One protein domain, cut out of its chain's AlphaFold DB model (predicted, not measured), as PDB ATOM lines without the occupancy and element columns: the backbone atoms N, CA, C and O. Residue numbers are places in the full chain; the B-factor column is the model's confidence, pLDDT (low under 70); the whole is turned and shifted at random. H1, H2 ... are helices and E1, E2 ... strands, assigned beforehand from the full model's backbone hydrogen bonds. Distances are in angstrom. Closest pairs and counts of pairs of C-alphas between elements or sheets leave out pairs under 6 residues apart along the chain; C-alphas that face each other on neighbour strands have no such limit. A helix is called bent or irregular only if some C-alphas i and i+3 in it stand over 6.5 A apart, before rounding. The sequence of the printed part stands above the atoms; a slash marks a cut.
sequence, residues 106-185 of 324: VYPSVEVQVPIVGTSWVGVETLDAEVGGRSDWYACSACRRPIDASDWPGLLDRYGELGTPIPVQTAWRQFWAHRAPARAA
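What this domain is: This is residues 106 to 185 of the 324 residues of an uncharacterized protein of Frankia sp. B2 (UniProt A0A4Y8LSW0). A bent two-stranded hairpin, E1 and E2, has one helix, H3, packed beside it, mainly on E1, while a small helical hairpin, H1 and H2, forms a separate pair beyond the last residue of E2. The long link from E1 to E2 makes a loop at one end of the longest axis, and the contacts between the parts are few. The printed part has 80 residues, with two named strands and three named helices in the order E1, E2, H1, H2, H3; the sheet E1 - E2 is antiparallel and the class is mixed, helices and strands. It is only just compact, close to loose, with a radius of gyration of the C-alphas of 13.5 A and spans of 38 by 30 by 18 A.

Where its parts are: Find C-alpha 106 at (155.946, 192.089, 129.351); from there strand E1 runs over residues 106 to 113, 18.7 A long, and bends by 63 degrees at residue 109. Strand E2, residues 130 to 139, measures 22.5 A and bends by 91 degrees at residue 133. Helix H1 is residues 141 to 148, and is neither bent nor irregular, but only just: C-alphas 143 and 146 are 6.0 A apart. Helix H2 is residues 152 to 159. Helix H3, residues 166 to 178, runs 18.5 A and ends at C-alpha 178, at (163.785, 190.249, 140.249).

How they stand to each other: Look first at E1 and E2, a hairpin of antiparallel neighbours, with 145 degrees between their directions. N 107 and O 137 are 2.8 A apart and N 113 and O 130 are 2.9 A apart, both within hydrogen-bond range. Next compare E1 with H3: the closest C-alphas are those of Val 112 and Ala 171, 5.7 A apart. E2 and H3 are near each other, with 8 pairs of C-alphas within 10 A. H1 and H2 form a helical hairpin; they touch, closest at the C-alphas of Pro 146 and Leu 155, 6.7 A apart, at a shallow tilt of 24 degrees, opposite ways. H1 and H3 are apart, and H2 and H3 are only just apart, their closest C-alphas being 8.5 A from each other. In H2 and H3 every O i to N i+4 pair is within hydrogen-bond range; in H1, 2 of 4 are.

The domain as a whole: The two C-alphas farthest apart, those of Thr 119 and Ala 184, are 38.6 A from each other, while C-alphas 106 and 185 are 5.1 A apart. The printed part has no cut. The link from E1 to E2, residues 114 to 129, is long; in it residues 116 to 117 pair antiparallel with residues 125 to 126. Mean pLDDT of the printed part is 79.3, and residues 115 to 128 and 161 to 167 are under 70.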
ATOM      1  N   VAL A 106     156.133 191.869 127.923       94.56
ATOM      2  CA  VAL A 106     155.946 192.089 129.351       94.56
ATOM      3  C   VAL A 106     156.882 191.200 130.157       94.56
ATOM      4  O   VAL A 106     156.987 189.996 129.918       94.56
ATOM      5  N   TYR A 107     157.565 191.813 131.115       93.75
ATOM      6  CA  TYR A 107     158.397 191.163 132.112       93.75
ATOM      7  C   TYR A 107     157.614 191.089 133.423       93.75
ATOM      8  O   TYR A 107     157.357 192.130 134.032       93.75
ATOM      9  N   PRO A 108     157.255 189.888 133.900       92.94
ATOM     10  CA  PRO A 108     156.763 189.737 135.258       92.94
ATOM     11  C   PRO A 108     157.890 190.104 136.224       92.94
ATOM     12  O   PRO A 108     158.953 189.478 136.208       92.94
ATOM     13  N   SER A 109     157.667 191.109 137.056       90.31
ATOM     14  CA  SER A 109     158.625 191.583 138.050       90.31
ATOM     15  C   SER A 109     157.930 191.750 139.395       90.31
ATOM     16  O   SER A 109     156.733 191.499 139.533       90.31
ATOM     17  N   VAL A 110     158.688 192.147 140.404       86.25
ATOM     18  CA  VAL A 110     158.119 192.607 141.664       86.25
ATOM     19  C   VAL A 110     157.449 193.967 141.491       86.25
ATOM     20  O   VAL A 110     157.909 194.800 140.702       86.25
ATOM     21  N   GLU A 111     156.369 194.193 142.236       83.75
ATOM     22  CA  GLU A 111     155.858 195.544 142.429       83.75
ATOM     23  C   GLU A 111     156.860 196.296 143.301       83.75
ATOM     24  O   GLU A 111     157.299 195.792 144.337       83.75
ATOM     25  N   VAL A 112     157.258 197.482 142.848       79.50
ATOM     26  CA  VAL A 112     158.209 198.322 143.568       79.50
ATOM     27  C   VAL A 112     157.491 199.596 143.947       79.50
ATOM     28  O   VAL A 112     157.231 200.448 143.098       79.50
ATOM     29  N   GLN A 113     157.174 199.717 145.225       76.75
ATOM     30  CA  GLN A 113     156.650 200.943 145.791       76.75
ATOM     31  C   GLN A 113     157.825 201.715 146.368       76.75
ATOM     32  O   GLN A 113     158.567 201.213 147.207       76.75
ATOM     33  N   VAL A 114     158.034 202.933 145.880       73.69
ATOM     34  CA  VAL A 114     159.097 203.792 146.395       73.69
ATOM     35  C   VAL A 114     158.453 204.923 147.188       73.69
ATOM     36  O   VAL A 114     158.043 205.914 146.578       73.69
ATOM     37  N   PRO A 115     158.309 204.790 148.520       68.12
ATOM     38  CA  PRO A 115     157.865 205.887 149.362       68.12
ATOM     39  C   PRO A 115     158.812 207.083 149.227       68.12
ATOM     40  O   PRO A 115     160.032 206.983 149.391       68.12
ATOM     41  N   ILE A 116     158.210 208.229 148.917       68.00
ATOM     42  CA  ILE A 116     158.898 209.490 148.668       68.00
ATOM     43  C   ILE A 116     158.530 210.534 149.720       68.00
ATOM     44  O   ILE A 116     157.374 210.629 150.132       68.00
ATOM     45  N   VAL A 117     159.504 211.351 150.117       63.03
ATOM     46  CA  VAL A 117     159.312 212.510 150.998       63.03
ATOM     47  C   VAL A 117     159.804 213.762 150.279       63.03
ATOM     48  O   VAL A 117     160.909 213.778 149.746       63.03
ATOM     49  N   GLY A 118     158.976 214.811 150.242       59.50
ATOM     50  CA  GLY A 118     159.298 216.101 149.616       59.50
ATOM     51  C   GLY A 118     158.071 216.792 149.014       59.50
ATOM     52  O   GLY A 118     157.072 216.147 148.708       59.50
ATOM     53  N   THR A 119     158.126 218.118 148.847       53.09
ATOM     54  CA  THR A 119     157.022 218.930 148.284       53.09
ATOM     55  C   THR A 119     157.220 219.304 146.811       53.09
ATOM     56  O   THR A 119     156.384 219.999 146.236       53.09
ATOM     57  N   SER A 120     158.322 218.886 146.183       51.78
ATOM     58  CA  SER A 120     158.609 219.131 144.764       51.78
ATOM     59  C   SER A 120     159.502 218.030 144.192       51.78
ATOM     60  O   SER A 120     160.294 217.439 144.920       51.78
ATOM     61  N   TRP A 121     159.419 217.788 142.878       52.00
ATOM     62  CA  TRP A 121     160.190 216.749 142.173       52.00
ATOM     63  C   TRP A 121     161.720 216.914 142.262       52.00
ATOM     64  O   TRP A 121     162.447 215.949 142.042       52.00
ATOM     65  N   VAL A 122     162.211 218.113 142.597       49.09
ATOM     66  CA  VAL A 122     163.649 218.440 142.678       49.09
ATOM     67  C   VAL A 122     164.228 218.170 144.078       49.09
ATOM     68  O   VAL A 122     165.438 218.046 144.223       49.09
ATOM     69  N   GLY A 123     163.380 218.050 145.105       53.88
ATOM     70  CA  GLY A 123     163.779 217.839 146.504       53.88
ATOM     71  C   GLY A 123     163.225 216.550 147.105       53.88
ATOM     72  O   GLY A 123     162.908 216.528 148.290       53.88
ATOM     73  N   VAL A 124     163.022 215.520 146.279       60.66
ATOM     74  CA  VAL A 124     162.458 214.241 146.719       60.66
ATOM     75  C   VAL A 124     163.552 213.342 147.283       60.66
ATOM     76  O   VAL A 124     164.486 212.982 146.568       60.66
ATOM     77  N   GLU A 125     163.389 212.911 148.528       61.78
ATOM     78  CA  GLU A 125     164.174 211.835 149.130       61.78
ATOM     79  C   GLU A 125     163.373 210.527 149.118       61.78
ATOM     80  O   GLU A 125     162.153 210.516 149.300       61.78
ATOM     81  N   THR A 126     164.057 209.407 148.884       63.41
ATOM     82  CA  THR A 126     163.487 208.060 149.026       63.41
ATOM     83  C   THR A 126     163.788 207.532 150.418       63.41
ATOM     84  O   THR A 126     164.958 207.503 150.799       63.41
ATOM     85  N   LEU A 127     162.767 207.087 151.149       62.78
ATOM     86  CA  LEU A 127     162.964 206.487 152.474       62.78
ATOM     87  C   LEU A 127     163.496 205.050 152.370       62.78
ATOM     88  O   LEU A 127     164.464 204.710 153.041       62.78
ATOM     89  N   ASP A 128     162.874 204.238 151.510       67.44
ATOM     90  CA  ASP A 128     163.281 202.878 151.129       67.44
ATOM     91  C   ASP A 128     162.516 202.466 149.847       67.44
ATOM     92  O   ASP A 128     161.721 203.256 149.328       67.44
ATOM     93  N   ALA A 129     162.733 201.257 149.320       72.38
ATOM     94  CA  ALA A 129     161.849 200.630 148.338       72.38
ATOM     95  C   ALA A 129     161.151 199.410 148.938       72.38
ATOM     96  O   ALA A 129     161.784 198.420 149.300       72.38
ATOM     97  N   GLU A 130     159.827 199.466 148.976       78.44
ATOM     98  CA  GLU A 130     158.992 198.347 149.372       78.44
ATOM     99  C   GLU A 130     158.751 197.444 148.161       78.44
ATOM    100  O   GLU A 130     158.293 197.876 147.099       78.44
ATOM    101  N   VAL A 131     159.096 196.169 148.322       78.06
ATOM    102  CA  VAL A 131     158.881 195.130 147.319       78.06
ATOM    103  C   VAL A 131     157.664 194.310 147.725       78.06
ATOM    104  O   VAL A 131     157.681 193.620 148.745       78.06
ATOM    105  N   GLY A 132     156.610 194.380 146.917       75.75
ATOM    106  CA  GLY A 132     155.357 193.661 147.128       75.75
ATOM    107  C   GLY A 132     154.927 192.903 145.877       75.75
ATOM    108  O   GLY A 132     155.354 193.219 144.772       75.75
ATOM    109  N   GLY A 133     154.087 191.880 146.050       82.50
ATOM    110  CA  GLY A 133     153.360 191.229 144.955       82.50
ATOM    111  C   GLY A 133     154.174 190.901 143.691       82.50
ATOM    112  O   GLY A 133     155.365 190.585 143.723       82.50
ATOM    113  N   ARG A 134     153.488 190.940 142.548       82.25
ATOM    114  CA  ARG A 134     154.092 190.940 141.214       82.25
ATOM    115  C   ARG A 134     153.399 191.995 140.367       82.25
ATOM    116  O   ARG A 134     152.177 192.097 140.417       82.25
ATOM    117  N   SER A 135     154.169 192.710 139.557       86.12
ATOM    118  CA  SER A 135     153.664 193.650 138.562       86.12
ATOM    119  C   SER A 135     154.238 193.355 137.179       86.12
ATOM    120  O   SER A 135     155.298 192.742 137.023       86.12
ATOM    121  N   ASP A 136     153.502 193.774 136.157       89.25
ATOM    122  CA  ASP A 136     153.876 193.607 134.759       89.25
ATOM    123  C   ASP A 136     154.661 194.845 134.286       89.25
ATOM    124  O   ASP A 136     154.165 195.970 134.331       89.25
ATOM    125  N   TRP A 137     155.902 194.638 133.834       89.75
ATOM    126  CA  TRP A 137     156.774 195.687 133.293       89.75
ATOM    127  C   TRP A 137     156.854 195.578 131.774       89.75
ATOM    128  O   TRP A 137     157.420 194.624 131.233       89.75
ATOM    129  N   TYR A 138     156.297 196.559 131.074       90.69
ATOM    130  CA  TYR A 138     156.158 196.510 129.625       90.69
ATOM    131  C   TYR A 138     157.414 197.016 128.903       90.69
ATOM    132  O   TYR A 138     158.047 197.992 129.312       90.69
ATOM    133  N   ALA A 139     157.770 196.368 127.794       92.06
ATOM    134  CA  ALA A 139     158.909 196.722 126.955       92.06
ATOM    135  C   ALA A 139     158.566 196.583 125.466       92.06
ATOM    136  O   ALA A 139     157.976 195.594 125.038       92.06
ATOM    137  N   CYS A 140     158.986 197.550 124.649       91.94
ATOM    138  CA  CYS A 140     158.932 197.395 123.197       91.94
ATOM    139  C   CYS A 140     160.048 196.465 122.701       91.94
ATOM    140  O   CYS A 140     161.060 196.248 123.381       91.94
ATOM    141  N   SER A 141     159.900 195.949 121.481       91.81
ATOM    142  CA  SER A 141     160.881 195.043 120.870       91.81
ATOM    143  C   SER A 141     162.309 195.620 120.814       91.81
ATOM    144  O   SER A 141     163.283 194.880 120.971       91.81
ATOM    145  N   ALA A 142     162.461 196.941 120.659       91.44
ATOM    146  CA  ALA A 142     163.768 197.602 120.644       91.44
ATOM    147  C   ALA A 142     164.452 197.616 122.023       91.44
ATOM    148  O   ALA A 142     165.660 197.382 122.106       91.44
ATOM    149  N   CYS A 143     163.691 197.852 123.097       91.06
ATOM    150  CA  CYS A 143     164.206 197.839 124.468       91.06
ATOM    151  C   CYS A 143     164.407 196.420 124.998       91.06
ATOM    152  O   CYS A 143     165.314 196.189 125.788       91.06
ATOM    153  N   ARG A 144     163.621 195.444 124.531       93.44
ATOM    154  CA  ARG A 144     163.763 194.048 124.947       93.44
ATOM    155  C   ARG A 144     165.176 193.505 124.717       93.44
ATOM    156  O   ARG A 144     165.715 192.849 125.597       93.44
ATOM    157  N   ARG A 145     165.776 193.782 123.554       91.19
ATOM    158  CA  ARG A 145     167.085 193.225 123.171       91.19
ATOM    159  C   ARG A 145     168.193 193.515 124.204       91.19
ATOM    160  O   ARG A 145     168.817 192.555 124.647       91.19
ATOM    161  N   PRO A 146     168.456 194.772 124.608       91.31
ATOM    162  CA  PRO A 146     169.432 195.039 125.663       91.31
ATOM    163  C   PRO A 146     168.992 194.515 127.041       91.31
ATOM    164  O   PRO A 146     169.852 194.115 127.821       91.31
ATOM    165  N   ILE A 147     167.685 194.417 127.337       90.81
ATOM    166  CA  ILE A 147     167.201 193.810 128.596       90.81
ATOM    167  C   ILE A 147     167.555 192.327 128.697       90.81
ATOM    168  O   ILE A 147     168.079 191.888 129.726       90.81
ATOM    169  N   ASP A 148     167.314 191.569 127.633       92.88
ATOM    170  CA  ASP A 148     167.658 190.149 127.567       92.88
ATOM    171  C   ASP A 148     169.186 189.946 127.593       92.88
ATOM    172  O   ASP A 148     169.675 188.985 128.186       92.88
ATOM    173  N   ALA A 149     169.955 190.886 127.034       92.50
ATOM    174  CA  ALA A 149     171.420 190.884 127.080       92.50
ATOM    175  C   ALA A 149     172.013 191.356 128.423       92.50
ATOM    176  O   ALA A 149     173.229 191.322 128.595       92.50
ATOM    177  N   SER A 150     171.183 191.805 129.373       89.88
ATOM    178  CA  SER A 150     171.628 192.474 130.608       89.88
ATOM    179  C   SER A 150     172.524 193.702 130.370       89.88
ATOM    180  O   SER A 150     173.332 194.067 131.223       89.88
ATOM    181  N   ASP A 151     172.341 194.379 129.233       88.75
ATOM    182  CA  ASP A 151     173.019 195.627 128.872       88.75
ATOM    183  C   ASP A 151     172.265 196.835 129.442       88.75
ATOM    184  O   ASP A 151     171.648 197.649 128.749       88.75
ATOM    185  N   TRP A 152     172.278 196.906 130.769       82.31
ATOM    186  CA  TRP A 152     171.743 198.031 131.520       82.31
ATOM    187  C   TRP A 152     172.431 199.370 131.159       82.31
ATOM    188  O   TRP A 152     171.715 200.341 130.898       82.31
ATOM    189  N   PRO A 153     173.780 199.455 131.075       82.38
ATOM    190  CA  PRO A 153     174.459 200.691 130.690       82.38
ATOM    191  C   PRO A 153     174.039 201.210 129.313       82.38
ATOM    192  O   PRO A 153     173.805 202.406 129.179       82.38
ATOM    193  N   GLY A 154     173.877 200.336 128.312       83.12
ATOM    194  CA  GLY A 154     173.446 200.740 126.974       83.12
ATOM    195  C   GLY A 154     172.010 201.273 126.919       83.12
ATOM    196  O   GLY A 154     171.716 202.182 126.142       83.12
ATOM    197  N   LEU A 155     171.103 200.756 127.758       81.38
ATOM    198  CA  LEU A 155     169.752 201.317 127.905       81.38
ATOM    199  C   LEU A 155     169.770 202.696 128.555       81.38
ATOM    200  O   LEU A 155     169.058 203.587 128.093       81.38
ATOM    201  N   LEU A 156     170.568 202.864 129.611       78.19
ATOM    202  CA  LEU A 156     170.700 204.141 130.302       78.19
ATOM    203  C   LEU A 156     171.375 205.194 129.413       78.19
ATOM    204  O   LEU A 156     170.936 206.332 129.405       78.19
ATOM    205  N   ASP A 157     172.391 204.830 128.637       81.75
ATOM    206  CA  ASP A 157     173.022 205.746 127.679       81.75
ATOM    207  C   ASP A 157     172.030 206.209 126.601       81.75
ATOM    208  O   ASP A 157     171.988 207.377 126.224       81.75
ATOM    209  N   ARG A 158     171.166 205.296 126.141       81.69
ATOM    210  CA  ARG A 158     170.209 205.585 125.070       81.69
ATOM    211  C   ARG A 158     168.976 206.363 125.526       81.69
ATOM    212  O   ARG A 158     168.485 207.200 124.774       81.69
ATOM    213  N   TYR A 159     168.419 206.013 126.681       77.31
ATOM    214  CA  TYR A 159     167.114 206.509 127.140       77.31
ATOM    215  C   TYR A 159     167.168 207.195 128.505       77.31
ATOM    216  O   TYR A 159     166.157 207.716 128.966       77.31
ATOM    217  N   GLY A 160     168.313 207.170 129.179       70.12
ATOM    218  CA  GLY A 160     168.483 207.820 130.466       70.12
ATOM    219  C   GLY A 160     168.497 209.333 130.319       70.12
ATOM    220  O   GLY A 160     169.237 209.896 129.517       70.12
ATOM    221  N   GLU A 161     167.705 210.003 131.147       65.44
ATOM    222  CA  GLU A 161     167.765 211.452 131.292       65.44
ATOM    223  C   GLU A 161     168.715 211.809 132.447       65.44
ATOM    224  O   GLU A 161     168.622 211.258 133.554       65.44
ATOM    225  N   LEU A 162     169.636 212.753 132.216       55.75
ATOM    226  CA  LEU A 162     170.418 213.373 133.290       55.75
ATOM    227  C   LEU A 162     169.445 213.993 134.306       55.75
ATOM    228  O   LEU A 162     168.608 214.813 133.942       55.75
ATOM    229  N   GLY A 163     169.541 213.591 135.577       59.62
ATOM    230  CA  GLY A 163     168.595 214.014 136.618       59.62
ATOM    231  C   GLY A 163     167.394 213.084 136.821       59.62
ATOM    232  O   GLY A 163     166.456 213.462 137.519       59.62
ATOM    233  N   THR A 164     167.420 211.864 136.265       63.41
ATOM    234  CA  THR A 164     166.425 210.818 136.562       63.41
ATOM    235  C   THR A 164     166.252 210.660 138.085       63.41
ATOM    236  O   THR A 164     167.238 210.334 138.759       63.41
ATOM    237  N   PRO A 165     165.036 210.851 138.639       65.50
ATOM    238  CA  PRO A 165     164.818 210.822 140.083       65.50
ATOM    239  C   PRO A 165     165.270 209.503 140.722       65.50
ATOM    240  O   PRO A 165     165.063 208.427 140.154       65.50
ATOM    241  N   ILE A 166     165.827 209.572 141.939       67.62
ATOM    242  CA  ILE A 166     166.254 208.399 142.730       67.62
ATOM    243  C   ILE A 166     165.168 207.302 142.803       67.62
ATOM    244  O   ILE A 166     165.521 206.125 142.659       67.62
ATOM    245  N   PRO A 167     163.859 207.621 142.926       69.50
ATOM    246  CA  PRO A 167     162.816 206.600 142.880       69.50
ATOM    247  C   PRO A 167     162.811 205.746 141.610       69.50
ATOM    248  O   PRO A 167     162.685 204.526 141.683       69.50
ATOM    249  N   VAL A 168     163.013 206.367 140.446       71.19
ATOM    250  CA  VAL A 168     163.050 205.673 139.151       71.19
ATOM    251  C   VAL A 168     164.250 204.734 139.091       71.19
ATOM    252  O   VAL A 168     164.118 203.573 138.711       71.19
ATOM    253  N   GLN A 169     165.415 205.211 139.538       75.38
ATOM    254  CA  GLN A 169     166.634 204.402 139.585       75.38
ATOM    255  C   GLN A 169     166.473 203.194 140.515       75.38
ATOM    256  O   GLN A 169     166.936 202.098 140.197       75.38
ATOM    257  N   THR A 170     165.795 203.378 141.648       78.25
ATOM    258  CA  THR A 170     165.538 202.309 142.619       78.25
ATOM    259  C   THR A 170     164.577 201.269 142.052       78.25
ATOM    260  O   THR A 170     164.894 200.080 142.069       78.25
ATOM    261  N   ALA A 171     163.463 201.703 141.454       79.06
ATOM    262  CA  ALA A 171     162.523 200.817 140.772       79.06
ATOM    263  C   ALA A 171     163.199 200.002 139.660       79.06
ATOM    264  O   ALA A 171     162.999 198.792 139.557       79.06
ATOM    265  N   TRP A 172     164.066 200.638 138.874       81.81
ATOM    266  CA  TRP A 172     164.832 199.961 137.835       81.81
ATOM    267  C   TRP A 172     165.800 198.921 138.410       81.81
ATOM    268  O   TRP A 172     165.824 197.793 137.928       81.81
ATOM    269  N   ARG A 173     166.554 199.234 139.472       83.00
ATOM    270  CA  ARG A 173     167.430 198.245 140.135       83.00
ATOM    271  C   ARG A 173     166.656 197.011 140.602       83.00
ATOM    272  O   ARG A 173     167.102 195.893 140.350       83.00
ATOM    273  N   GLN A 174     165.497 197.214 141.228       86.12
ATOM    274  CA  GLN A 174     164.644 196.118 141.694       86.12
ATOM    275  C   GLN A 174     164.107 195.276 140.529       86.12
ATOM    276  O   GLN A 174     164.137 194.048 140.586       86.12
ATOM    277  N   PHE A 175     163.718 195.912 139.420       88.12
ATOM    278  CA  PHE A 175     163.369 195.203 138.190       88.12
ATOM    279  C   PHE A 175     164.501 194.284 137.707       88.12
ATOM    280  O   PHE A 175     164.274 193.105 137.430       88.12
ATOM    281  N   TRP A 176     165.743 194.775 137.640       87.50
ATOM    282  CA  TRP A 176     166.857 193.955 137.155       87.50
ATOM    283  C   TRP A 176     167.170 192.767 138.067       87.50
ATOM    284  O   TRP A 176     167.526 191.704 137.559       87.50
ATOM    285  N   ALA A 177     167.011 192.936 139.381       89.50
ATOM    286  CA  ALA A 177     167.257 191.890 140.367       89.50
ATOM    287  C   ALA A 177     166.180 190.790 140.375       89.50
ATOM    288  O   ALA A 177     166.482 189.649 140.724       89.50
ATOM    289  N   HIS A 178     164.940 191.116 139.991       90.12
ATOM    290  CA  HIS A 178     163.785 190.249 140.249       90.12
ATOM    291  C   HIS A 178     162.933 189.881 139.022       90.12
ATOM    292  O   HIS A 178     162.005 189.079 139.159       90.12
ATOM    293  N   ARG A 179     163.221 190.414 137.825       92.12
ATOM    294  CA  ARG A 179     162.444 190.098 136.613       92.12
ATOM    295  C   ARG A 179     162.532 188.622 136.216       92.12
ATOM    296  O   ARG A 179     163.602 188.015 136.212       92.12
ATOM    297  N   ALA A 180     161.402 188.074 135.787       92.56
ATOM    298  CA  ALA A 180     161.326 186.819 135.048       92.56
ATOM    299  C   ALA A 180     161.492 187.068 133.533       92.56
ATOM    300  O   ALA A 180     161.369 188.213 133.096       92.56
ATOM    301  N   PRO A 181     161.745 186.030 132.711       93.94
ATOM    302  CA  PRO A 181     161.806 186.177 131.257       93.94
ATOM    303  C   PRO A 181     160.553 186.839 130.673       93.94
ATOM    304  O   PRO A 181     159.437 186.603 131.148       93.94
ATOM    305  N   ALA A 182     160.736 187.632 129.617       95.19
ATOM    306  CA  ALA A 182     159.623 188.280 128.941       95.19
ATOM    307  C   ALA A 182     158.679 187.271 128.277       95.19
ATOM    308  O   ALA A 182     159.106 186.288 127.667       95.19
ATOM    309  N   ARG A 183     157.386 187.585 128.314       95.31
ATOM    310  CA  ARG A 183     156.341 186.961 127.493       95.31
ATOM    311  C   ARG A 183     155.728 188.009 126.565       95.31
ATOM    312  O   ARG A 183     155.896 189.207 126.798       95.31
ATOM    313  N   ALA A 184     155.034 187.565 125.519       94.12
ATOM    314  CA  ALA A 184     154.255 188.474 124.684       94.12
ATOM    315  C   ALA A 184     153.236 189.217 125.559       94.12
ATOM    316  O   ALA A 184     152.602 188.606 126.431       94.12
ATOM    317  N   ALA A 185     153.120 190.528 125.359       87.88
ATOM    318  CA  ALA A 185     152.111 191.314 126.044       87.88
ATOM    319  C   ALA A 185     150.722 190.780 125.647       87.88
ATOM    320  O   ALA A 185     150.496 190.496 124.466       87.88
TER     321      ALA A 185